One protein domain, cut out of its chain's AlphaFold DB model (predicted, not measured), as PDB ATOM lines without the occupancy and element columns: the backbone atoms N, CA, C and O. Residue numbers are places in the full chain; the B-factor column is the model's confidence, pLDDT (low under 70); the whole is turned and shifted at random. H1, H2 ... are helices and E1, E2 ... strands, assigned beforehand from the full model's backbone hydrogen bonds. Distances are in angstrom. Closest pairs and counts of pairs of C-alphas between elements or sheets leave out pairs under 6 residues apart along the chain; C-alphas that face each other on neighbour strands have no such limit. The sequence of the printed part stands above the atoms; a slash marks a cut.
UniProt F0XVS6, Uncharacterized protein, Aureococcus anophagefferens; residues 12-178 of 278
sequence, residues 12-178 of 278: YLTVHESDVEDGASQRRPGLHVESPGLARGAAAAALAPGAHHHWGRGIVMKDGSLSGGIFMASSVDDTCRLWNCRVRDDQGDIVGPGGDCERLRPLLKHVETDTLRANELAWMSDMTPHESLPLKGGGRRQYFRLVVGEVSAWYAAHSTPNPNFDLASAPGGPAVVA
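This is residues 12 to 178 of the 278 residues of an uncharacterized protein of Aureococcus anophagefferens (UniProt F0XVS6). What is the shape? There is little regular structure: a twisted wall, E1-E7-E2-E5, stands among long loops, with a small sheet, E4-E3-E6, near E5, both antiparallel, and the parallel pair E8-E9 apart. What builds it? Two named helices and nine strands, class mixed, hold 56 of 167 printed residues; the whole is compact, radius of gyration of the C-alphas 16.3 A, spanning 44 by 40 by 38 A.

Where is each element? Residues 12-20 are E1, 42-46 H1, 69-74 E2, 80-83 E3, 102-108 H2, 113-115 E4, 122-124 E5, 130-132 E6, 139-148 E7, 153-155 E8, 175-177 E9. Which anchors help? C-alpha 12 is at (141.377, 142.212, 111.021), C-alpha 177 at (155.020, 148.072, 114.054); E7 spans 29.6 A.

Which strands pair? E1 and E7, for instance, are antiparallel, with N 14 and O 145 2.8 A apart. And helix backbones? Within hydrogen-bond range are 0 of 1 O i to N i+4 pairs in H1, 1 of 3 in H2; for i+3, 1 of 2 and 3 of 4.

Any cut? The printed part has no cut. Where is confidence low? Residues 36-52, 91 and 170-173 are under 70.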
ATOM      1  N   TYR A  12     140.780 142.320 109.690       90.62
ATOM      2  CA  TYR A  12     141.377 142.212 111.021       90.62
ATOM      3  C   TYR A  12     140.289 141.940 112.045       90.62
ATOM      4  O   TYR A  12     139.391 142.758 112.247       90.62
ATOM      5  N   LEU A  13     140.387 140.790 112.703       94.06
ATOM      6  CA  LEU A  13     139.422 140.340 113.692       94.06
ATOM      7  C   LEU A  13     139.974 140.536 115.104       94.06
ATOM      8  O   LEU A  13     141.095 140.144 115.418       94.06
ATOM      9  N   THR A  14     139.159 141.121 115.968       94.19
ATOM     10  CA  THR A  14     139.340 141.118 117.416       94.19
ATOM     11  C   THR A  14     138.174 140.368 118.040       94.19
ATOM     12  O   THR A  14     137.020 140.751 117.851       94.19
ATOM     13  N   VAL A  15     138.493 139.339 118.819       95.19
ATOM     14  CA  VAL A  15     137.578 138.720 119.781       95.19
ATOM     15  C   VAL A  15     138.250 138.839 121.140       95.19
ATOM     16  O   VAL A  15     139.380 138.384 121.308       95.19
ATOM     17  N   HIS A  16     137.600 139.514 122.083       95.00
ATOM     18  CA  HIS A  16     138.103 139.659 123.446       95.00
ATOM     19  C   HIS A  16     137.036 139.211 124.434       95.00
ATOM     20  O   HIS A  16     135.967 139.814 124.516       95.00
ATOM     21  N   GLU A  17     137.343 138.161 125.185       96.62
ATOM     22  CA  GLU A  17     136.446 137.592 126.180       96.62
ATOM     23  C   GLU A  17     137.107 137.611 127.546       96.62
ATOM     24  O   GLU A  17     138.188 137.050 127.729       96.62
ATOM     25  N   SER A  18     136.452 138.233 128.517       96.88
ATOM     26  CA  SER A  18     136.965 138.292 129.879       96.88
ATOM     27  C   SER A  18     135.830 138.489 130.868       96.88
ATOM     28  O   SER A  18     134.739 138.940 130.508       96.88
ATOM     29  N   ASP A  19     136.107 138.172 132.124       97.94
ATOM     30  CA  ASP A  19     135.318 138.674 133.240       97.94
ATOM     31  C   ASP A  19     135.710 140.131 133.497       97.94
ATOM     32  O   ASP A  19     136.873 140.515 133.331       97.94
ATOM     33  N   VAL A  20     134.723 140.965 133.805       97.31
ATOM     34  CA  VAL A  20     134.897 142.401 134.019       97.31
ATOM     35  C   VAL A  20     134.212 142.768 135.324       97.31
ATOM     36  O   VAL A  20     133.077 142.367 135.573       97.31
ATOM     37  N   GLU A  21     134.916 143.507 136.172       97.12
ATOM     38  CA  GLU A  21     134.388 143.951 137.460       97.12
ATOM     39  C   GLU A  21     133.243 144.957 137.281       97.12
ATOM     40  O   GLU A  21     133.143 145.654 136.266       97.12
ATOM     41  N   ASP A  22     132.369 145.041 138.284       97.19
ATOM     42  CA  ASP A  22     131.326 146.063 138.321       97.19
ATOM     43  C   ASP A  22     131.940 147.471 138.297       97.19
ATOM     44  O   ASP A  22     132.928 147.749 138.977       97.19
ATOM     45  N   GLY A  23     131.387 148.358 137.470       95.31
ATOM     46  CA  GLY A  23     131.912 149.706 137.268       95.31
ATOM     47  C   GLY A  23     133.204 149.784 136.443       95.31
ATOM     48  O   GLY A  23     133.653 150.891 136.133       95.31
ATOM     49  N   ALA A  24     133.787 148.657 136.026       95.31
ATOM     50  CA  ALA A  24     134.941 148.631 135.135       95.31
ATOM     51  C   ALA A  24     134.520 148.528 133.661       95.31
ATOM     52  O   ALA A  24     133.458 148.010 133.315       95.31
ATOM     53  N   SER A  25     135.382 149.013 132.766       94.94
ATOM     54  CA  SER A  25     135.234 148.833 131.317       94.94
ATOM     55  C   SER A  25     136.247 147.797 130.827       94.94
ATOM     56  O   SER A  25     137.397 147.793 131.254       94.94
ATOM     57  N   GLN A  26     135.830 146.901 129.928       94.19
ATOM     58  CA  GLN A  26     136.714 145.850 129.392       94.19
ATOM     59  C   GLN A  26     137.786 146.398 128.438       94.19
ATOM     60  O   GLN A  26     138.830 145.789 128.206       94.19
ATOM     61  N   ARG A  27     137.468 147.505 127.771       89.31
ATOM     62  CA  ARG A  27     138.311 148.172 126.777       89.31
ATOM     63  C   ARG A  27     138.599 149.583 127.272       89.31
ATOM     64  O   ARG A  27     138.078 149.991 128.301       89.31
ATOM     65  N   ARG A  28     139.437 150.319 126.539       86.50
ATOM     66  CA  ARG A  28     139.829 151.683 126.904       86.50
ATOM     67  C   ARG A  28     138.587 152.535 127.255       86.50
ATOM     68  O   ARG A  28     137.722 152.685 126.387       86.50
ATOM     69  N   PRO A  29     138.512 153.098 128.475       88.75
ATOM     70  CA  PRO A  29     137.470 154.052 128.831       88.75
ATOM     71  C   PRO A  29     137.716 155.409 128.163       88.75
ATOM     72  O   PRO A  29     138.831 155.721 127.735       88.75
ATOM     73  N   GLY A  30     136.678 156.242 128.141       93.25
ATOM     74  CA  GLY A  30     136.727 157.579 127.552       93.25
ATOM     75  C   GLY A  30     136.442 157.583 126.051       93.25
ATOM     76  O   GLY A  30     136.511 156.559 125.366       93.25
ATOM     77  N   LEU A  31     136.092 158.761 125.552       94.31
ATOM     78  CA  LEU A  31     135.708 159.005 124.173       94.31
ATOM     79  C   LEU A  31     136.936 159.000 123.266       94.31
ATOM     80  O   LEU A  31     137.904 159.740 123.483       94.31
ATOM     81  N   HIS A  32     136.871 158.192 122.217       94.62
ATOM     82  CA  HIS A  32     137.945 158.091 121.247       94.62
ATOM     83  C   HIS A  32     137.437 157.777 119.838       94.62
ATOM     84  O   HIS A  32     136.271 157.456 119.616       94.62
ATOM     85  N   VAL A  33     138.347 157.904 118.880       93.50
ATOM     86  CA  VAL A  33     138.249 157.391 117.510       93.50
ATOM     87  C   VAL A  33     139.325 156.313 117.302       93.50
ATOM     88  O   VAL A  33     140.268 156.222 118.087       93.50
ATOM     89  N   GLU A  34     139.198 155.467 116.279       90.31
ATOM     90  CA  GLU A  34     140.160 154.373 116.032       90.31
ATOM     91  C   GLU A  34     141.394 154.853 115.261       90.31
ATOM     92  O   GLU A  34     142.503 154.358 115.467       90.31
ATOM     93  N   SER A  35     141.213 155.851 114.396       84.25
ATOM     94  CA  SER A  35     142.311 156.533 113.725       84.25
ATOM     95  C   SER A  35     142.877 157.633 114.631       84.25
ATOM     96  O   SER A  35     142.143 158.537 115.031       84.25
ATOM     97  N   PRO A  36     144.190 157.646 114.921       67.81
ATOM     98  CA  PRO A  36     144.824 158.720 115.688       67.81
ATOM     99  C   PRO A  36     144.931 160.051 114.911       67.81
ATOM    100  O   PRO A  36     145.649 160.947 115.350       67.81
ATOM    101  N   GLY A  37     144.265 160.194 113.760       62.84
ATOM    102  CA  GLY A  37     144.360 161.375 112.908       62.84
ATOM    103  C   GLY A  37     145.726 161.495 112.225       62.84
ATOM    104  O   GLY A  37     146.294 160.508 111.752       62.84
ATOM    105  N   LEU A  38     146.242 162.724 112.145       57.56
ATOM    106  CA  LEU A  38     147.562 163.039 111.588       57.56
ATOM    107  C   LEU A  38     148.634 162.886 112.679       57.56
ATOM    108  O   LEU A  38     148.733 163.744 113.559       57.56
ATOM    109  N   ALA A  39     149.482 161.854 112.614       49.00
ATOM    110  CA  ALA A  39     150.596 161.747 113.559       49.00
ATOM    111  C   ALA A  39     151.615 162.883 113.348       49.00
ATOM    112  O   ALA A  39     152.020 163.201 112.223       49.00
ATOM    113  N   ARG A  40     152.060 163.492 114.454       46.44
ATOM    114  CA  ARG A  40     153.129 164.504 114.499       46.44
ATOM    115  C   ARG A  40     154.184 164.112 115.545       46.44
ATOM    116  O   ARG A  40     153.858 163.503 116.559       46.44
ATOM    117  N   GLY A  41     155.442 164.509 115.330       40.88
ATOM    118  CA  GLY A  41     156.542 164.319 116.295       40.88
ATOM    119  C   GLY A  41     157.205 162.935 116.242       40.88
ATOM    120  O   GLY A  41     157.097 162.240 115.241       40.88
ATOM    121  N   ALA A  42     157.905 162.525 117.307       36.69
ATOM    122  CA  ALA A  42     158.656 161.258 117.355       36.69
ATOM    123  C   ALA A  42     157.780 160.000 117.164       36.69
ATOM    124  O   ALA A  42     158.270 158.978 116.696       36.69
ATOM    125  N   ALA A  43     156.472 160.087 117.435       38.03
ATOM    126  CA  ALA A  43     155.499 159.041 117.100       38.03
ATOM    127  C   ALA A  43     155.317 158.843 115.576       38.03
ATOM    128  O   ALA A  43     154.901 157.774 115.140       38.03
ATOM    129  N   ALA A  44     155.686 159.840 114.761       39.16
ATOM    130  CA  ALA A  44     155.758 159.755 113.302       39.16
ATOM    131  C   ALA A  44     157.073 159.117 112.802       39.16
ATOM    132  O   ALA A  44     157.277 158.967 111.604       39.16
ATOM    133  N   ALA A  45     157.993 158.701 113.683       35.19
ATOM    134  CA  ALA A  45     159.220 158.028 113.242       35.19
ATOM    135  C   ALA A  45     158.946 156.667 112.568       35.19
ATOM    136  O   ALA A  45     159.766 156.200 111.784       35.19
ATOM    137  N   ALA A  46     157.782 156.060 112.827       35.59
ATOM    138  CA  ALA A  46     157.329 154.834 112.167       35.59
ATOM    139  C   ALA A  46     156.319 155.081 111.025       35.59
ATOM    140  O   ALA A  46     155.913 154.129 110.362       35.59
ATOM    141  N   LEU A  47     155.870 156.327 110.811       42.62
ATOM    142  CA  LEU A  47     154.697 156.652 109.993       42.62
ATOM    143  C   LEU A  47     154.805 158.055 109.368       42.62
ATOM    144  O   LEU A  47     155.080 159.019 110.070       42.62
ATOM    145  N   ALA A  48     154.550 158.197 108.062       36.97
ATOM    146  CA  ALA A  48     154.768 159.452 107.332       36.97
ATOM    147  C   ALA A  48     154.093 160.674 108.014       36.97
ATOM    148  O   ALA A  48     152.861 160.727 108.089       36.97
ATOM    149  N   PRO A  49     154.870 161.678 108.481       37.00
ATOM    150  CA  PRO A  49     154.322 162.876 109.109       37.00
ATOM    151  C   PRO A  49     153.339 163.593 108.180       37.00
ATOM    152  O   PRO A  49     153.688 163.994 107.068       37.00
ATOM    153  N   GLY A  50     152.112 163.803 108.649       39.97
ATOM    154  CA  GLY A  50     151.087 164.482 107.861       39.97
ATOM    155  C   GLY A  50     150.299 163.593 106.885       39.97
ATOM    156  O   GLY A  50     149.552 164.145 106.078       39.97
ATOM    157  N   ALA A  51     150.436 162.265 106.962       48.56
ATOM    158  CA  ALA A  51     149.514 161.315 106.342       48.56
ATOM    159  C   ALA A  51     148.407 160.914 107.334       48.56
ATOM    160  O   ALA A  51     148.662 160.788 108.533       48.56
ATOM    161  N   HIS A  52     147.180 160.722 106.845       57.12
ATOM    162  CA  HIS A  52     146.106 160.152 107.654       57.12
ATOM    163  C   HIS A  52     146.411 158.677 107.951       57.12
ATOM    164  O   HIS A  52     146.772 157.919 107.052       57.12
ATOM    165  N   HIS A  53     146.282 158.271 109.214       70.75
ATOM    166  CA  HIS A  53     146.391 156.865 109.599       70.75
ATOM    167  C   HIS A  53     145.033 156.198 109.511       70.75
ATOM    168  O   HIS A  53     144.151 156.501 110.305       70.75
ATOM    169  N   HIS A  54     144.866 155.285 108.566       80.94
ATOM    170  CA  HIS A  54     143.601 154.597 108.356       80.94
ATOM    171  C   HIS A  54     143.515 153.346 109.228       80.94
ATOM    172  O   HIS A  54     144.491 152.605 109.391       80.94
ATOM    173  N   TRP A  55     142.330 153.122 109.786       86.12
ATOM    174  CA  TRP A  55     141.972 151.923 110.539       86.12
ATOM    175  C   TRP A  55     140.644 151.349 110.030       86.12
ATOM    176  O   TRP A  55     139.644 151.265 110.735       86.12
ATOM    177  N   GLY A  56     140.624 150.999 108.748       86.94
ATOM    178  CA  GLY A  56     139.449 150.572 107.993       86.94
ATOM    179  C   GLY A  56     138.807 151.699 107.182       86.94
ATOM    180  O   GLY A  56     138.120 151.407 106.202       86.94
ATOM    181  N   ARG A  57     139.063 152.973 107.532       84.75
ATOM    182  CA  ARG A  57     138.596 154.213 106.875       84.75
ATOM    183  C   ARG A  57     137.084 154.450 106.895       84.75
ATOM    184  O   ARG A  57     136.658 155.541 107.247       84.75
ATOM    185  N   GLY A  58     136.283 153.449 106.536       85.50
ATOM    186  CA  GLY A  58     134.820 153.446 106.569       85.50
ATOM    187  C   GLY A  58     134.165 154.615 105.835       85.50
ATOM    188  O   GLY A  58     134.059 155.723 106.355       85.50
ATOM    189  N   ILE A  59     133.661 154.366 104.629       82.31
ATOM    190  CA  ILE A  59     132.986 155.373 103.806       82.31
ATOM    191  C   ILE A  59     131.560 154.912 103.512       82.31
ATOM    192  O   ILE A  59     131.355 153.797 103.035       82.31
ATOM    193  N   VAL A  60     130.591 155.801 103.742       79.75
ATOM    194  CA  VAL A  60     129.235 155.662 103.197       79.75
ATOM    195  C   VAL A  60     129.226 156.285 101.806       79.75
ATOM    196  O   VAL A  60     129.503 157.475 101.639       79.75
ATOM    197  N   MET A  61     128.945 155.471 100.798       79.81
ATOM    198  CA  MET A  61     128.836 155.899  99.410       79.81
ATOM    199  C   MET A  61     127.519 156.648  99.172       79.81
ATOM    200  O   MET A  61     126.579 156.583  99.961       79.81
ATOM    201  N   LYS A  62     127.430 157.369  98.049       74.00
ATOM    202  CA  LYS A  62     126.237 158.167  97.707       74.00
ATOM    203  C   LYS A  62     124.965 157.318  97.565       74.00
ATOM    204  O   LYS A  62     123.872 157.832  97.775       74.00
ATOM    205  N   ASP A  63     125.109 156.053  97.189       81.12
ATOM    206  CA  ASP A  63     124.018 155.082  97.063       81.12
ATOM    207  C   ASP A  63     123.661 154.385  98.390       81.12
ATOM    208  O   ASP A  63     122.808 153.503  98.406       81.12
ATOM    209  N   GLY A  64     124.296 154.779  99.499       76.38
ATOM    210  CA  GLY A  64     124.096 154.185 100.820       76.38
ATOM    211  C   GLY A  64     124.910 152.915 101.068       76.38
ATOM    212  O   GLY A  64     124.883 152.399 102.183       76.38
ATOM    213  N   SER A  65     125.657 152.416 100.078       83.00
ATOM    214  CA  SER A  65     126.548 151.275 100.287       83.00
ATOM    215  C   SER A  65     127.730 151.644 101.189       83.00
ATOM    216  O   SER A  65     128.196 152.787 101.220       83.00
ATOM    217  N   LEU A  66     128.215 150.662 101.948       86.69
ATOM    218  CA  LEU A  66     129.334 150.823 102.873       86.69
ATOM    219  C   LEU A  66     130.611 150.275 102.234       86.69
ATOM    220  O   LEU A  66     130.614 149.172 101.687       86.69
ATOM    221  N   SER A  67     131.706 151.024 102.332       84.75
ATOM    222  CA  SER A  67     133.034 150.589 101.899       84.75
ATOM    223  C   SER A  67     134.030 150.687 103.047       84.75
ATOM    224  O   SER A  67     134.185 151.746 103.660       84.75
ATOM    225  N   GLY A  68     134.708 149.576 103.338       90.06
ATOM    226  CA  GLY A  68     135.603 149.467 104.487       90.06
ATOM    227  C   GLY A  68     134.881 149.664 105.826       90.06
ATOM    228  O   GLY A  68     133.671 149.458 105.954       90.06
ATOM    229  N   GLY A  69     135.640 150.099 106.825       93.69
ATOM    230  CA  GLY A  69     135.144 150.474 108.143       93.69
ATOM    231  C   GLY A  69     135.239 149.359 109.171       93.69
ATOM    232  O   GLY A  69     136.011 148.406 109.041       93.69
ATOM    233  N   ILE A  70     134.479 149.545 110.242       96.31
ATOM    234  CA  ILE A  70     134.609 148.777 111.470       96.31
ATOM    235  C   ILE A  70     133.231 148.279 111.864       96.31
ATOM    236  O   ILE A  70     132.326 149.067 112.114       96.31
ATOM    237  N   PHE A  71     133.099 146.965 111.943       96.88
ATOM    238  CA  PHE A  71     131.931 146.304 112.495       96.88
ATOM    239  C   PHE A  71     132.233 145.928 113.935       96.88
ATOM    240  O   PHE A  71     133.258 145.294 114.191       96.88
ATOM    241  N   MET A  72     131.377 146.300 114.878       97.06
ATOM    242  CA  MET A  72     131.575 145.968 116.286       97.06
ATOM    243  C   MET A  72     130.287 145.529 116.966       97.06
ATOM    244  O   MET A  72     129.204 145.993 116.622       97.06
ATOM    245  N   ALA A  73     130.432 144.640 117.944       97.62
ATOM    246  CA  ALA A  73     129.347 144.150 118.780       97.62
ATOM    247  C   ALA A  73     129.876 143.791 120.177       97.62
ATOM    248  O   ALA A  73     131.078 143.596 120.386       97.62
ATOM    249  N   SER A  74     128.968 143.701 121.142       97.56
ATOM    250  CA  SER A  74     129.254 143.294 122.518       97.56
ATOM    251  C   SER A  74     128.163 142.354 123.003       97.56
ATOM    252  O   SER A  74     127.000 142.587 122.704       97.56
ATOM    253  N   SER A  75     128.502 141.331 123.784       97.94
ATOM    254  CA  SER A  75     127.519 140.391 124.343       97.94
ATOM    255  C   SER A  75     126.708 140.951 125.519       97.94
ATOM    256  O   SER A  75     125.868 140.242 126.064       97.94
ATOM    257  N   VAL A  76     126.991 142.183 125.955       97.75
ATOM    258  CA  VAL A  76     126.363 142.828 127.119       97.75
ATOM    259  C   VAL A  76     125.803 144.186 126.710       97.75
ATOM    260  O   VAL A  76     126.525 144.989 126.105       97.75
ATOM    261  N   ASP A  77     124.542 144.433 127.068       97.88
ATOM    262  CA  ASP A  77     123.818 145.683 126.817       97.88
ATOM    263  C   ASP A  77     124.541 146.898 127.397       97.88
ATOM    264  O   ASP A  77     125.218 146.813 128.421       97.88
ATOM    265  N   ASP A  78     124.363 148.052 126.760       96.94
ATOM    266  CA  ASP A  78     124.806 149.354 127.259       96.94
ATOM    267  C   ASP A  78     126.314 149.464 127.553       96.94
ATOM    268  O   ASP A  78     126.747 150.348 128.291       96.94
ATOM    269  N   THR A  79     127.142 148.591 126.969       96.69
ATOM    270  CA  THR A  79     128.605 148.592 127.184       96.69
ATOM    271  C   THR A  79     129.396 149.270 126.065       96.69
ATOM    272  O   THR A  79     130.613 149.439 126.176       96.69
ATOM    273  N   CYS A  80     128.724 149.663 124.985       97.06
ATOM    274  CA  CYS A  80     129.304 150.364 123.847       97.06
ATOM    275  C   CYS A  80     128.407 151.540 123.479       97.06
ATOM    276  O   CYS A  80     127.203 151.357 123.305       97.06
ATOM    277  N   ARG A  81     128.996 152.722 123.305       97.38
ATOM    278  CA  ARG A  81     128.279 153.884 122.779       97.38
ATOM    279  C   ARG A  81     129.015 154.484 121.597       97.38
ATOM    280  O   ARG A  81     130.237 154.591 121.630       97.38
ATOM    281  N   LEU A  82     128.249 154.891 120.593       96.94
ATOM    282  CA  LEU A  82     128.704 155.562 119.386       96.94
ATOM    283  C   LEU A  82     127.966 156.890 119.235       96.94
ATOM    284  O   LEU A  82     126.815 157.031 119.648       96.94
ATOM    285  N   TRP A  83     128.628 157.857 118.614       97.19
ATOM    286  CA  TRP A  83     128.007 159.103 118.184       97.19
ATOM    287  C   TRP A  83     127.882 159.085 116.673       97.19
ATOM    288  O   TRP A  83     128.877 158.858 115.984       97.19
ATOM    289  N   ASN A  84     126.684 159.368 116.158       93.69
ATOM    290  CA  ASN A  84     126.377 159.372 114.729       93.69
ATOM    291  C   ASN A  84     126.972 160.610 114.031       93.69
ATOM    292  O   ASN A  84     126.284 161.504 113.533       93.69
ATOM    293  N   CYS A  85     128.297 160.719 114.068       91.25
ATOM    294  CA  CYS A  85     129.067 161.755 113.412       91.25
ATOM    295  C   CYS A  85     130.479 161.258 113.083       91.25
ATOM    296  O   CYS A  85     130.922 160.188 113.501       91.25
ATOM    297  N   ARG A  86     131.201 162.074 112.314       89.88
ATOM    298  CA  ARG A  86     132.599 161.841 111.957       89.88
ATOM    299  C   ARG A  86     133.440 163.011 112.439       89.88
ATOM    300  O   ARG A  86     133.166 164.161 112.080       89.88
ATOM    301  N   VAL A  87     134.486 162.724 113.204       89.12
ATOM    302  CA  VAL A  87     135.482 163.728 113.584       89.12
ATOM    303  C   VAL A  87     136.329 164.044 112.363       89.12
ATOM    304  O   VAL A  87     136.894 163.159 111.725       89.12
ATOM    305  N   ARG A  88     136.416 165.325 112.014       83.75
ATOM    306  CA  ARG A  88     137.313 165.801 110.961       83.75
ATOM    307  C   ARG A  88     138.518 166.451 111.606       83.75
ATOM    308  O   ARG A  88     138.418 167.589 112.044       83.75
ATOM    309  N   ASP A  89     139.629 165.726 111.642       78.06
ATOM    310  CA  ASP A  89     140.909 166.220 112.150       78.06
ATOM    311  C   ASP A  89     141.897 166.496 111.013       78.06
ATOM    312  O   ASP A  89     142.972 165.916 110.901       78.06
ATOM    313  N   ASP A  90     141.489 167.390 110.123       70.06
ATOM    314  CA  ASP A  90     142.226 167.764 108.915       70.06
ATOM    315  C   ASP A  90     143.583 168.437 109.191       70.06
ATOM    316  O   ASP A  90     144.416 168.578 108.280       70.06
ATOM    317  N   GLN A  91     143.780 168.919 110.419       66.19
ATOM    318  CA  GLN A  91     144.975 169.632 110.851       66.19
ATOM    319  C   GLN A  91     145.787 168.852 111.891       66.19
ATOM    320  O   GLN A  91     146.935 169.225 112.124       66.19
ATOM    321  N   GLY A  92     145.289 167.745 112.448       70.31
ATOM    322  CA  GLY A  92     146.012 166.962 113.456       70.31
ATOM    323  C   GLY A  92     146.057 167.651 114.814       70.31
ATOM    324  O   GLY A  92     147.036 167.516 115.544       70.31
ATOM    325  N   ASP A  93     145.068 168.494 115.096       74.19
ATOM    326  CA  ASP A  93     144.940 169.259 116.328       74.19
ATOM    327  C   ASP A  93     143.627 168.960 117.060       74.19
ATOM    328  O   ASP A  93     143.404 169.530 118.130       74.19
ATOM    329  N   ILE A  94     142.793 168.037 116.554       81.75
ATOM    330  CA  ILE A  94     141.498 167.617 117.122       81.75
ATOM    331  C   ILE A  94     141.540 166.228 117.774       81.75
ATOM    332  O   ILE A  94     140.913 166.032 118.818       81.75
ATOM    333  N   VAL A  95     142.301 165.284 117.238       84.69
ATOM    334  CA  VAL A  95     142.449 163.951 117.824       84.69
ATOM    335  C   VAL A  95     143.780 163.882 118.563       84.69
ATOM    336  O   VAL A  95     144.833 164.244 118.049       84.69
ATOM    337  N   GLY A  96     143.712 163.514 119.837       78.94
ATOM    338  CA  GLY A  96     144.866 163.316 120.696       78.94
ATOM    339  C   GLY A  96     145.482 161.921 120.545       78.94
ATOM    340  O   GLY A  96     144.997 161.081 119.780       78.94
ATOM    341  N   PRO A  97     146.553 161.639 121.307       75.50
ATOM    342  CA  PRO A  97     147.230 160.348 121.285       75.50
ATOM    343  C   PRO A  97     146.274 159.157 121.437       75.50
ATOM    344  O   PRO A  97     145.351 159.154 122.255       75.50
ATOM    345  N   GLY A  98     146.498 158.132 120.614       75.38
ATOM    346  CA  GLY A  98     145.683 156.917 120.598       75.38
ATOM    347  C   GLY A  98     144.227 157.134 120.182       75.38
ATOM    348  O   GLY A  98     143.403 156.289 120.511       75.38
ATOM    349  N   GLY A  99     143.886 158.253 119.541       85.31
ATOM    350  CA  GLY A  99     142.505 158.544 119.156       85.31
ATOM    351  C   GLY A  99     141.707 159.316 120.207       85.31
ATOM    352  O   GLY A  99     140.499 159.445 120.054       85.31
ATOM    353  N   ASP A 100     142.348 159.806 121.275       88.00
ATOM    354  CA  ASP A 100     141.662 160.548 122.339       88.00
ATOM    355  C   ASP A 100     140.886 161.748 121.788       88.00
ATOM    356  O   ASP A 100     141.448 162.599 121.096       88.00
ATOM    357  N   CYS A 101     139.600 161.851 122.102       91.69
ATOM    358  CA  CYS A 101     138.817 163.016 121.706       91.69
ATOM    359  C   CYS A 101     137.832 163.471 122.787       91.69
ATOM    360  O   CYS A 101     136.861 164.162 122.488       91.69
ATOM    361  N   GLU A 102     138.124 163.180 124.057       92.94
ATOM    362  CA  GLU A 102     137.277 163.481 125.223       92.94
ATOM    363  C   GLU A 102     136.859 164.956 125.315       92.94
ATOM    364  O   GLU A 102     135.719 165.283 125.646       92.94
ATOM    365  N   ARG A 103     137.740 165.869 124.900       88.75
ATOM    366  CA  ARG A 103     137.451 167.309 124.782       88.75
ATOM    367  C   ARG A 103     136.261 167.657 123.881       88.75
ATOM    368  O   ARG A 103     135.744 168.768 123.971       88.75
ATOM    369  N   LEU A 104     135.845 166.752 122.994       91.44
ATOM    370  CA  LEU A 104     134.689 166.936 122.119       91.44
ATOM    371  C   LEU A 104     133.370 166.597 122.817       91.44
ATOM    372  O   LEU A 104     132.324 167.013 122.323       91.44
ATOM    373  N   ARG A 105     133.379 165.913 123.971       93.88
ATOM    374  CA  ARG A 105     132.156 165.489 124.678       93.88
ATOM    375  C   ARG A 105     131.131 166.618 124.879       93.88
ATOM    376  O   ARG A 105     129.955 166.384 124.597       93.88
ATOM    377  N   PRO A 106     131.511 167.856 125.263       93.00
ATOM    378  CA  PRO A 106     130.546 168.952 125.393       93.00
ATOM    379  C   PRO A 106     129.859 169.349 124.078       93.00
ATOM    380  O   PRO A 106     128.754 169.889 124.109       93.00
ATOM    381  N   LEU A 107     130.503 169.107 122.933       90.25
ATOM    382  CA  LEU A 107     129.958 169.381 121.600       90.25
ATOM    383  C   LEU A 107     129.041 168.253 121.123       90.25
ATOM    384  O   LEU A 107     128.089 168.498 120.387       90.25
ATOM    385  N   LEU A 108     129.309 167.029 121.572       92.75
ATOM    386  CA  LEU A 108     128.572 165.835 121.180       92.75
ATOM    387  C   LEU A 108     127.208 165.678 121.864       92.75
ATOM    388  O   LEU A 108     126.425 164.832 121.455       92.75
ATOM    389  N   LYS A 109     126.880 166.512 122.858       90.69
ATOM    390  CA  LYS A 109     125.581 166.485 123.564       90.69
ATOM    391  C   LYS A 109     124.351 166.650 122.661       90.69
ATOM    392  O   LYS A 109     123.251 166.311 123.072       90.69
ATOM    393  N   HIS A 110     124.546 167.222 121.473       88.69
ATOM    394  CA  HIS A 110     123.493 167.491 120.487       88.69
ATOM    395  C   HIS A 110     123.572 166.563 119.273       88.69
ATOM    396  O   HIS A 110     122.845 166.754 118.304       88.69
ATOM    397  N   VAL A 111     124.504 165.615 119.296       93.75
ATOM    398  CA  VAL A 111     124.668 164.611 118.251       93.75
ATOM    399  C   VAL A 111     123.893 163.376 118.686       93.75
ATOM    400  O   VAL A 111     123.930 163.004 119.856       93.75
ATOM    401  N   GLU A 112     123.190 162.759 117.745       93.81
ATOM    402  CA  GLU A 112     122.514 161.485 117.973       93.81
ATOM    403  C   GLU A 112     123.519 160.422 118.438       93.81
ATOM    404  O   GLU A 112     124.645 160.339 117.934       93.81
ATOM    405  N   THR A 113     123.120 159.637 119.434       95.69
ATOM    406  CA  THR A 113     123.962 158.600 120.026       95.69
ATOM    407  C   THR A 113     123.257 157.268 120.024       95.69
ATOM    408  O   THR A 113     122.126 157.183 120.504       95.69
ATOM    409  N   ASP A 114     123.992 156.229 119.660       95.94
ATOM    410  CA  ASP A 114     123.546 154.850 119.774       95.94
ATOM    411  C   ASP A 114     124.304 154.186 120.915       95.94
ATOM    412  O   ASP A 114     125.535 154.121 120.929       95.94
ATOM    413  N   THR A 115     123.563 153.727 121.918       97.44
ATOM    414  CA  THR A 115     124.096 152.850 122.961       97.44
ATOM    415  C   THR A 115     123.639 151.440 122.619       97.44
ATOM    416  O   THR A 115     122.438 151.184 122.579       97.44
ATOM    417  N   LEU A 116     124.593 150.568 122.293       97.25
ATOM    418  CA  LEU A 116     124.296 149.280 121.672       97.25
ATOM    419  C   LEU A 116     123.697 148.292 122.664       97.25
ATOM    420  O   LEU A 116     124.168 148.166 123.800       97.25
ATOM    421  N   ARG A 117     122.720 147.526 122.181       98.25
ATOM    422  CA  ARG A 117     122.213 146.338 122.865       98.25
ATOM    423  C   ARG A 117     123.177 145.165 122.716       98.25
ATOM    424  O   ARG A 117     124.032 145.124 121.827       98.25
ATOM    425  N   ALA A 118     123.015 144.175 123.581       97.81
ATOM    426  CA  ALA A 118     123.717 142.913 123.505       97.81
ATOM    427  C   ALA A 118     123.508 142.284 122.122       97.81
ATOM    428  O   ALA A 118     122.383 142.107 121.653       97.81
ATOM    429  N   ASN A 119     124.618 141.915 121.491       97.62
ATOM    430  CA  ASN A 119     124.713 141.296 120.172       97.62
ATOM    431  C   ASN A 119     124.224 142.173 119.009       97.62
ATOM    432  O   ASN A 119     124.108 141.687 117.884       97.62
ATOM    433  N   GLU A 120     123.978 143.460 119.248       98.00
ATOM    434  CA  GLU A 120     123.716 144.418 118.183       98.00
ATOM    435  C   GLU A 120     125.012 144.725 117.428       98.00
ATOM    436  O   GLU A 120     126.041 145.060 118.025       98.00
ATOM    437  N   LEU A 121     124.964 144.579 116.102       96.88
ATOM    438  CA  LEU A 121     126.090 144.866 115.226       96.88
ATOM    439  C   LEU A 121     125.994 146.306 114.728       96.88
ATOM    440  O   LEU A 121     125.069 146.651 113.996       96.88
ATOM    441  N   ALA A 122     126.992 147.116 115.063       96.44
ATOM    442  CA  ALA A 122     127.144 148.458 114.522       96.44
ATOM    443  C   ALA A 122     128.233 148.488 113.451       96.44
ATOM    444  O   ALA A 122     129.265 147.828 113.592       96.44
ATOM    445  N   TRP A 123     128.024 149.298 112.414       96.44
ATOM    446  CA  TRP A 123     129.086 149.734 111.513       96.44
ATOM    447  C   TRP A 123     129.488 151.169 111.849       96.44
ATOM    448  O   TRP A 123     128.630 152.016 112.092       96.44
ATOM    449  N   MET A 124     130.788 151.453 111.822       95.56
ATOM    450  CA  MET A 124     131.325 152.794 112.018       95.56
ATOM    451  C   MET A 124     132.573 153.051 111.167       95.56
ATOM    452  O   MET A 124     133.263 152.124 110.731       95.56
ATOM    453  N   SER A 125     132.880 154.332 110.947       93.81
ATOM    454  CA  SER A 125     134.168 154.748 110.380       93.81
ATOM    455  C   SER A 125     135.255 154.757 111.452       93.81
ATOM    456  O   SER A 125     134.964 154.800 112.648       93.81
ATOM    457  N   ASP A 126     136.518 154.803 111.042       92.12
ATOM    458  CA  ASP A 126     137.642 154.930 111.976       92.12
ATOM    459  C   ASP A 126     137.736 156.305 112.655       92.12
ATOM    460  O   ASP A 126     138.486 156.465 113.617       92.12
ATOM    461  N   MET A 127     136.938 157.273 112.201       92.56
ATOM    462  CA  MET A 127     136.808 158.618 112.766       92.56
ATOM    463  C   MET A 127     135.459 158.840 113.475       92.56
ATOM    464  O   MET A 127     135.111 159.981 113.793       92.56
ATOM    465  N   THR A 128     134.677 157.783 113.705       95.50
ATOM    466  CA  THR A 128     133.425 157.848 114.471       95.50
ATOM    467  C   THR A 128     133.741 157.846 115.971       95.50
ATOM    468  O   THR A 128     134.393 156.907 116.439       95.50
ATOM    469  N   PRO A 129     133.318 158.863 116.751       96.00
ATOM    470  CA  PRO A 129     133.505 158.844 118.196       96.00
ATOM    471  C   PRO A 129     132.744 157.685 118.824       96.00
ATOM    472  O   PRO A 129     131.565 157.475 118.530       96.00
ATOM    473  N   HIS A 130     133.407 156.971 119.720       96.81
ATOM    474  CA  HIS A 130     132.812 155.887 120.483       96.81
ATOM    475  C   HIS A 130     133.514 155.728 121.837       96.81
ATOM    476  O   HIS A 130     134.594 156.275 122.075       96.81
ATOM    477  N   GLU A 131     132.868 155.011 122.752       96.25
ATOM    478  CA  GLU A 131     133.412 154.701 124.073       96.25
ATOM    479  C   GLU A 131     133.017 153.290 124.529       96.25
ATOM    480  O   GLU A 131     131.918 152.802 124.244       96.25
ATOM    481  N   SER A 132     133.919 152.644 125.274       96.06
ATOM    482  CA  SER A 132     133.585 151.466 126.075       96.06
ATOM    483  C   SER A 132     133.034 151.942 127.412       96.06
ATOM    484  O   SER A 132     133.736 152.608 128.173       96.06
ATOM    485  N   LEU A 133     131.790 151.584 127.707       97.19
ATOM    486  CA  LEU A 133     131.129 151.962 128.948       97.19
ATOM    487  C   LEU A 133     131.441 150.957 130.071       97.19
ATOM    488  O   LEU A 133     131.682 149.776 129.789       97.19
ATOM    489  N   PRO A 134     131.442 151.409 131.337       97.06
ATOM    490  CA  PRO A 134     131.454 150.531 132.500       97.06
ATOM    491  C   PRO A 134     130.314 149.510 132.492       97.06
ATOM    492  O   PRO A 134     129.179 149.857 132.158       97.06
ATOM    493  N   LEU A 135     130.590 148.273 132.907       96.69
ATOM    494  CA  LEU A 135     129.538 147.281 133.129       96.69
ATOM    495  C   LEU A 135     128.767 147.612 134.406       96.69
ATOM    496  O   LEU A 135     129.357 147.979 135.417       96.69
ATOM    497  N   LYS A 136     127.448 147.417 134.360       94.12
ATOM    498  CA  LYS A 136     126.569 147.460 135.532       94.12
ATOM    499  C   LYS A 136     126.403 146.033 136.061       94.12
ATOM    500  O   LYS A 136     125.823 145.201 135.372       94.12
ATOM    501  N   GLY A 137     126.910 145.750 137.255       92.56
ATOM    502  CA  GLY A 137     126.890 144.432 137.898       92.56
ATOM    503  C   GLY A 137     128.075 143.518 137.559       92.56
ATOM    504  O   GLY A 137     128.156 142.417 138.101       92.56
ATOM    505  N   GLY A 138     129.000 143.962 136.701       95.31
ATOM    506  CA  GLY A 138     130.131 143.156 136.232       95.31
ATOM    507  C   GLY A 138     129.715 141.906 135.442       95.31
ATOM    508  O   GLY A 138     128.583 141.787 134.974       95.31
ATOM    509  N   GLY A 139     130.647 140.968 135.277       96.44
ATOM    510  CA  GLY A 139     130.409 139.648 134.692       96.44
ATOM    511  C   GLY A 139     131.177 139.373 133.401       96.44
ATOM    512  O   GLY A 139     132.085 140.110 133.007       96.44
ATOM    513  N   ARG A 140     130.817 138.266 132.744       97.88
ATOM    514  CA  ARG A 140     131.464 137.805 131.513       97.88
ATOM    515  C   ARG A 140     131.015 138.646 130.321       97.88
ATOM    516  O   ARG A 140     129.826 138.701 130.013       97.88
ATOM    517  N   ARG A 141     131.969 139.238 129.599       97.25
ATOM    518  CA  ARG A 141     131.714 140.005 128.372       97.25
ATOM    519  C   ARG A 141     132.551 139.492 127.211       97.25
ATOM    520  O   ARG A 141     133.762 139.312 127.340       97.25
ATOM    521  N   GLN A 142     131.911 139.342 126.059       97.94
ATOM    522  CA  GLN A 142     132.565 139.115 124.777       97.94
ATOM    523  C   GLN A 142     132.444 140.381 123.927       97.94
ATOM    524  O   GLN A 142     131.352 140.909 123.724       97.94
ATOM    525  N   TYR A 143     133.577 140.875 123.443       97.12
ATOM    526  CA  TYR A 143     133.663 141.997 122.519       97.12
ATOM    527  C   TYR A 143     134.166 141.511 121.165       97.12
ATOM    528  O   TYR A 143     135.187 140.824 121.077       97.12
ATOM    529  N   PHE A 144     133.460 141.917 120.116       96.88
ATOM    530  CA  PHE A 144     133.764 141.597 118.732       96.88
ATOM    531  C   PHE A 144     134.073 142.878 117.961       96.88
ATOM    532  O   PHE A 144     133.337 143.863 118.057       96.88
ATOM    533  N   ARG A 145     135.139 142.850 117.155       96.31
ATOM    534  CA  ARG A 145     135.429 143.891 116.167       96.31
ATOM    535  C   ARG A 145     136.032 143.291 114.907       96.31
ATOM    536  O   ARG A 145     137.071 142.639 114.977       96.31
ATOM    537  N   LEU A 146     135.432 143.578 113.761       95.88
ATOM    538  CA  LEU A 146     135.967 143.272 112.442       95.88
ATOM    539  C   LEU A 146     136.285 144.579 111.720       95.88
ATOM    540  O   LEU A 146     135.402 145.396 111.479       95.88
ATOM    541  N   VAL A 147     137.550 144.761 111.360       94.31
ATOM    542  CA  VAL A 147     138.014 145.893 110.556       94.31
ATOM    543  C   VAL A 147     138.249 145.405 109.138       94.31
ATOM    544  O   VAL A 147     138.964 144.422 108.930       94.31
ATOM    545  N   VAL A 148     137.658 146.098 108.171       90.69
ATOM    546  CA  VAL A 148     137.831 145.834 106.741       90.69
ATOM    547  C   VAL A 148     138.234 147.115 106.021       90.69
ATOM    548  O   VAL A 148     137.885 148.217 106.440       90.69
ATOM    549  N   GLY A 149     138.959 146.974 104.914       85.81
ATOM    550  CA  GLY A 149     139.499 148.107 104.167       85.81
ATOM    551  C   GLY A 149     140.927 148.458 104.584       85.81
ATOM    552  O   GLY A 149     141.694 147.598 105.013       85.81
ATOM    553  N   GLU A 150     141.298 149.723 104.403       81.50
ATOM    554  CA  GLU A 150     142.683 150.176 104.527       81.50
ATOM    555  C   GLU A 150     143.119 150.294 105.992       81.50
ATOM    556  O   GLU A 150     142.539 151.058 106.762       81.50
ATOM    557  N   VAL A 151     144.169 149.567 106.367       80.81
ATOM    558  CA  VAL A 151     144.829 149.687 107.669       80.81
ATOM    559  C   VAL A 151     146.268 150.107 107.422       80.81
ATOM    560  O   VAL A 151     147.000 149.413 106.723       80.81
ATOM    561  N   SER A 152     146.682 151.248 107.972       76.44
ATOM    562  CA  SER A 152     148.021 151.793 107.704       76.44
ATOM    563  C   SER A 152     149.120 151.136 108.543       76.44
ATOM    564  O   SER A 152     150.268 151.068 108.108       76.44
ATOM    565  N   ALA A 153     148.794 150.663 109.748       76.62
ATOM    566  CA  ALA A 153     149.756 150.095 110.689       76.62
ATOM    567  C   ALA A 153     149.168 148.879 111.409       76.62
ATOM    568  O   ALA A 153     147.987 148.861 111.721       76.62
ATOM    569  N   TRP A 154     149.985 147.881 111.724       79.94
ATOM    570  CA  TRP A 154     149.591 146.712 112.506       79.94
ATOM    571  C   TRP A 154     150.577 146.517 113.656       79.94
ATOM    572  O   TRP A 154     151.778 146.393 113.434       79.94
ATOM    573  N   TYR A 155     150.086 146.530 114.894       80.38
ATOM    574  CA  TYR A 155     150.933 146.561 116.089       80.38
ATOM    575  C   TYR A 155     151.177 145.149 116.621       80.38
ATOM    576  O   TYR A 155     150.304 144.572 117.269       80.38
ATOM    577  N   ALA A 156     152.379 144.618 116.401       80.38
ATOM    578  CA  ALA A 156     152.711 143.220 116.678       80.38
ATOM    579  C   ALA A 156     152.602 142.827 118.158       80.38
ATOM    580  O   ALA A 156     152.224 141.704 118.467       80.38
ATOM    581  N   ALA A 157     152.870 143.752 119.086       79.88
ATOM    582  CA  ALA A 157     152.724 143.485 120.521       79.88
ATOM    583  C   ALA A 157     151.256 143.410 120.985       79.88
ATOM    584  O   ALA A 157     150.980 142.983 122.100       79.88
ATOM    585  N   HIS A 158     150.315 143.848 120.141       79.94
ATOM    586  CA  HIS A 158     148.896 144.019 120.471       79.94
ATOM    587  C   HIS A 158     147.979 143.222 119.545       79.94
ATOM    588  O   HIS A 158     146.782 143.502 119.456       79.94
ATOM    589  N   SER A 159     148.533 142.304 118.763       84.88
ATOM    590  CA  SER A 159     147.798 141.568 117.742       84.88
ATOM    591  C   SER A 159     148.398 140.184 117.551       84.88
ATOM    592  O   SER A 159     149.609 140.001 117.618       84.88
ATOM    593  N   THR A 160     147.536 139.205 117.293       89.06
ATOM    594  CA  THR A 160     147.956 137.826 117.038       89.06
ATOM    595  C   THR A 160     148.172 137.639 115.536       89.06
ATOM    596  O   THR A 160     147.236 137.887 114.770       89.06
ATOM    597  N   PRO A 161     149.368 137.228 115.077       86.44
ATOM    598  CA  PRO A 161     149.593 136.955 113.664       86.44
ATOM    599  C   PRO A 161     148.782 135.734 113.216       86.44
ATOM    600  O   PRO A 161     148.618 134.769 113.963       86.44
ATOM    601  N   ASN A 162     148.296 135.756 111.975       86.06
ATOM    602  CA  ASN A 162     147.673 134.586 111.370       86.06
ATOM    603  C   ASN A 162     148.781 133.645 110.858       86.06
ATOM    604  O   ASN A 162     149.504 134.030 109.942       86.06
ATOM    605  N   PRO A 163     148.915 132.410 111.381       86.75
ATOM    606  CA  PRO A 163     149.987 131.495 110.972       86.75
ATOM    607  C   PRO A 163     149.901 131.070 109.498       86.75
ATOM    608  O   PRO A 163     150.878 130.576 108.943       86.75
ATOM    609  N   ASN A 164     148.747 131.270 108.859       83.69
ATOM    610  CA  ASN A 164     148.508 130.937 107.457       83.69
ATOM    611  C   ASN A 164     148.628 132.151 106.521       83.69
ATOM    612  O   ASN A 164     148.357 132.022 105.327       83.69
ATOM    613  N   PHE A 165     148.985 133.331 107.041       81.12
ATOM    614  CA  PHE A 165     149.066 134.561 106.260       81.12
ATOM    615  C   PHE A 165     150.259 135.417 106.689       81.12
ATOM    616  O   PHE A 165     150.292 135.957 107.794       81.12
ATOM    617  N   ASP A 166     151.224 135.580 105.786       79.69
ATOM    618  CA  ASP A 166     152.370 136.458 106.007       79.69
ATOM    619  C   ASP A 166     152.016 137.911 105.659       79.69
ATOM    620  O   ASP A 166     152.081 138.332 104.499       79.69
ATOM    621  N   LEU A 167     151.671 138.675 106.699       77.44
ATOM    622  CA  LEU A 167     151.308 140.088 106.609       77.44
ATOM    623  C   LEU A 167     152.435 140.961 106.039       77.44
ATOM    624  O   LEU A 167     152.143 141.924 105.335       77.44
ATOM    625  N   ALA A 168     153.705 140.626 106.293       71.44
ATOM    626  CA  ALA A 168     154.840 141.414 105.813       71.44
ATOM    627  C   ALA A 168     155.059 141.260 104.297       71.44
ATOM    628  O   ALA A 168     155.611 142.150 103.652       71.44
ATOM    629  N   SER A 169     154.604 140.144 103.718       70.81
ATOM    630  CA  SER A 169     154.693 139.869 102.276       70.81
ATOM    631  C   SER A 169     153.493 140.376 101.460       70.81
ATOM    632  O   SER A 169     153.521 140.323 100.220       70.81
ATOM    633  N   ALA A 170     152.436 140.832 102.144       69.12
ATOM    634  CA  ALA A 170     151.175 141.228 101.537       69.12
ATOM    635  C   ALA A 170     151.326 142.560 100.771       69.12
ATOM    636  O   ALA A 170     151.622 143.590 101.384       69.12
ATOM    637  N   PRO A 171     151.119 142.579  99.439       65.81
ATOM    638  CA  PRO A 171     151.111 143.819  98.666       65.81
ATOM    639  C   PRO A 171     150.045 144.778  99.206       65.81
ATOM    640  O   PRO A 171     148.892 144.387  99.366       65.81
ATOM    641  N   GLY A 172     150.427 146.018  99.521       66.06
ATOM    642  CA  GLY A 172     149.505 147.005 100.099       66.06
ATOM    643  C   GLY A 172     149.056 146.706 101.537       66.06
ATOM    644  O   GLY A 172     148.112 147.331 102.016       66.06
ATOM    645  N   GLY A 173     149.707 145.759 102.222       68.25
ATOM    646  CA  GLY A 173     149.477 145.483 103.637       68.25
ATOM    647  C   GLY A 173     149.945 146.620 104.562       68.25
ATOM    648  O   GLY A 173     150.710 147.495 104.149       68.25
ATOM    649  N   PRO A 174     149.498 146.615 105.830       75.94
ATOM    650  CA  PRO A 174     149.884 147.604 106.827       75.94
ATOM    651  C   PRO A 174     151.376 147.514 107.150       75.94
ATOM    652  O   PRO A 174     151.972 146.435 107.131       75.94
ATOM    653  N   ALA A 175     151.957 148.630 107.584       74.00
ATOM    654  CA  ALA A 175     153.272 148.604 108.208       74.00
ATOM    655  C   ALA A 175     153.213 147.810 109.527       74.00
ATOM    656  O   ALA A 175     152.441 148.148 110.425       74.00
ATOM    657  N   VAL A 176     154.036 146.767 109.671       78.00
ATOM    658  CA  VAL A 176     154.155 146.019 110.930       78.00
ATOM    659  C   VAL A 176     155.006 146.823 111.912       78.00
ATOM    660  O   VAL A 176     156.199 147.028 111.701       78.00
ATOM    661  N   VAL A 177     154.387 147.277 112.999       71.62
ATOM    662  CA  VAL A 177     155.020 148.072 114.054       71.62
ATOM    663  C   VAL A 177     155.346 147.167 115.237       71.62
ATOM    664  O   VAL A 177     154.457 146.566 115.845       71.62
ATOM    665  N   ALA A 178     156.630 147.079 115.580       70.25
ATOM    666  CA  ALA A 178     157.096 146.404 116.785       70.25
ATOM    667  C   ALA A 178     156.992 147.330 118.012       70.25
ATOM    668  O   ALA A 178     157.232 148.532 117.908       70.25
TER     669      ALA A 178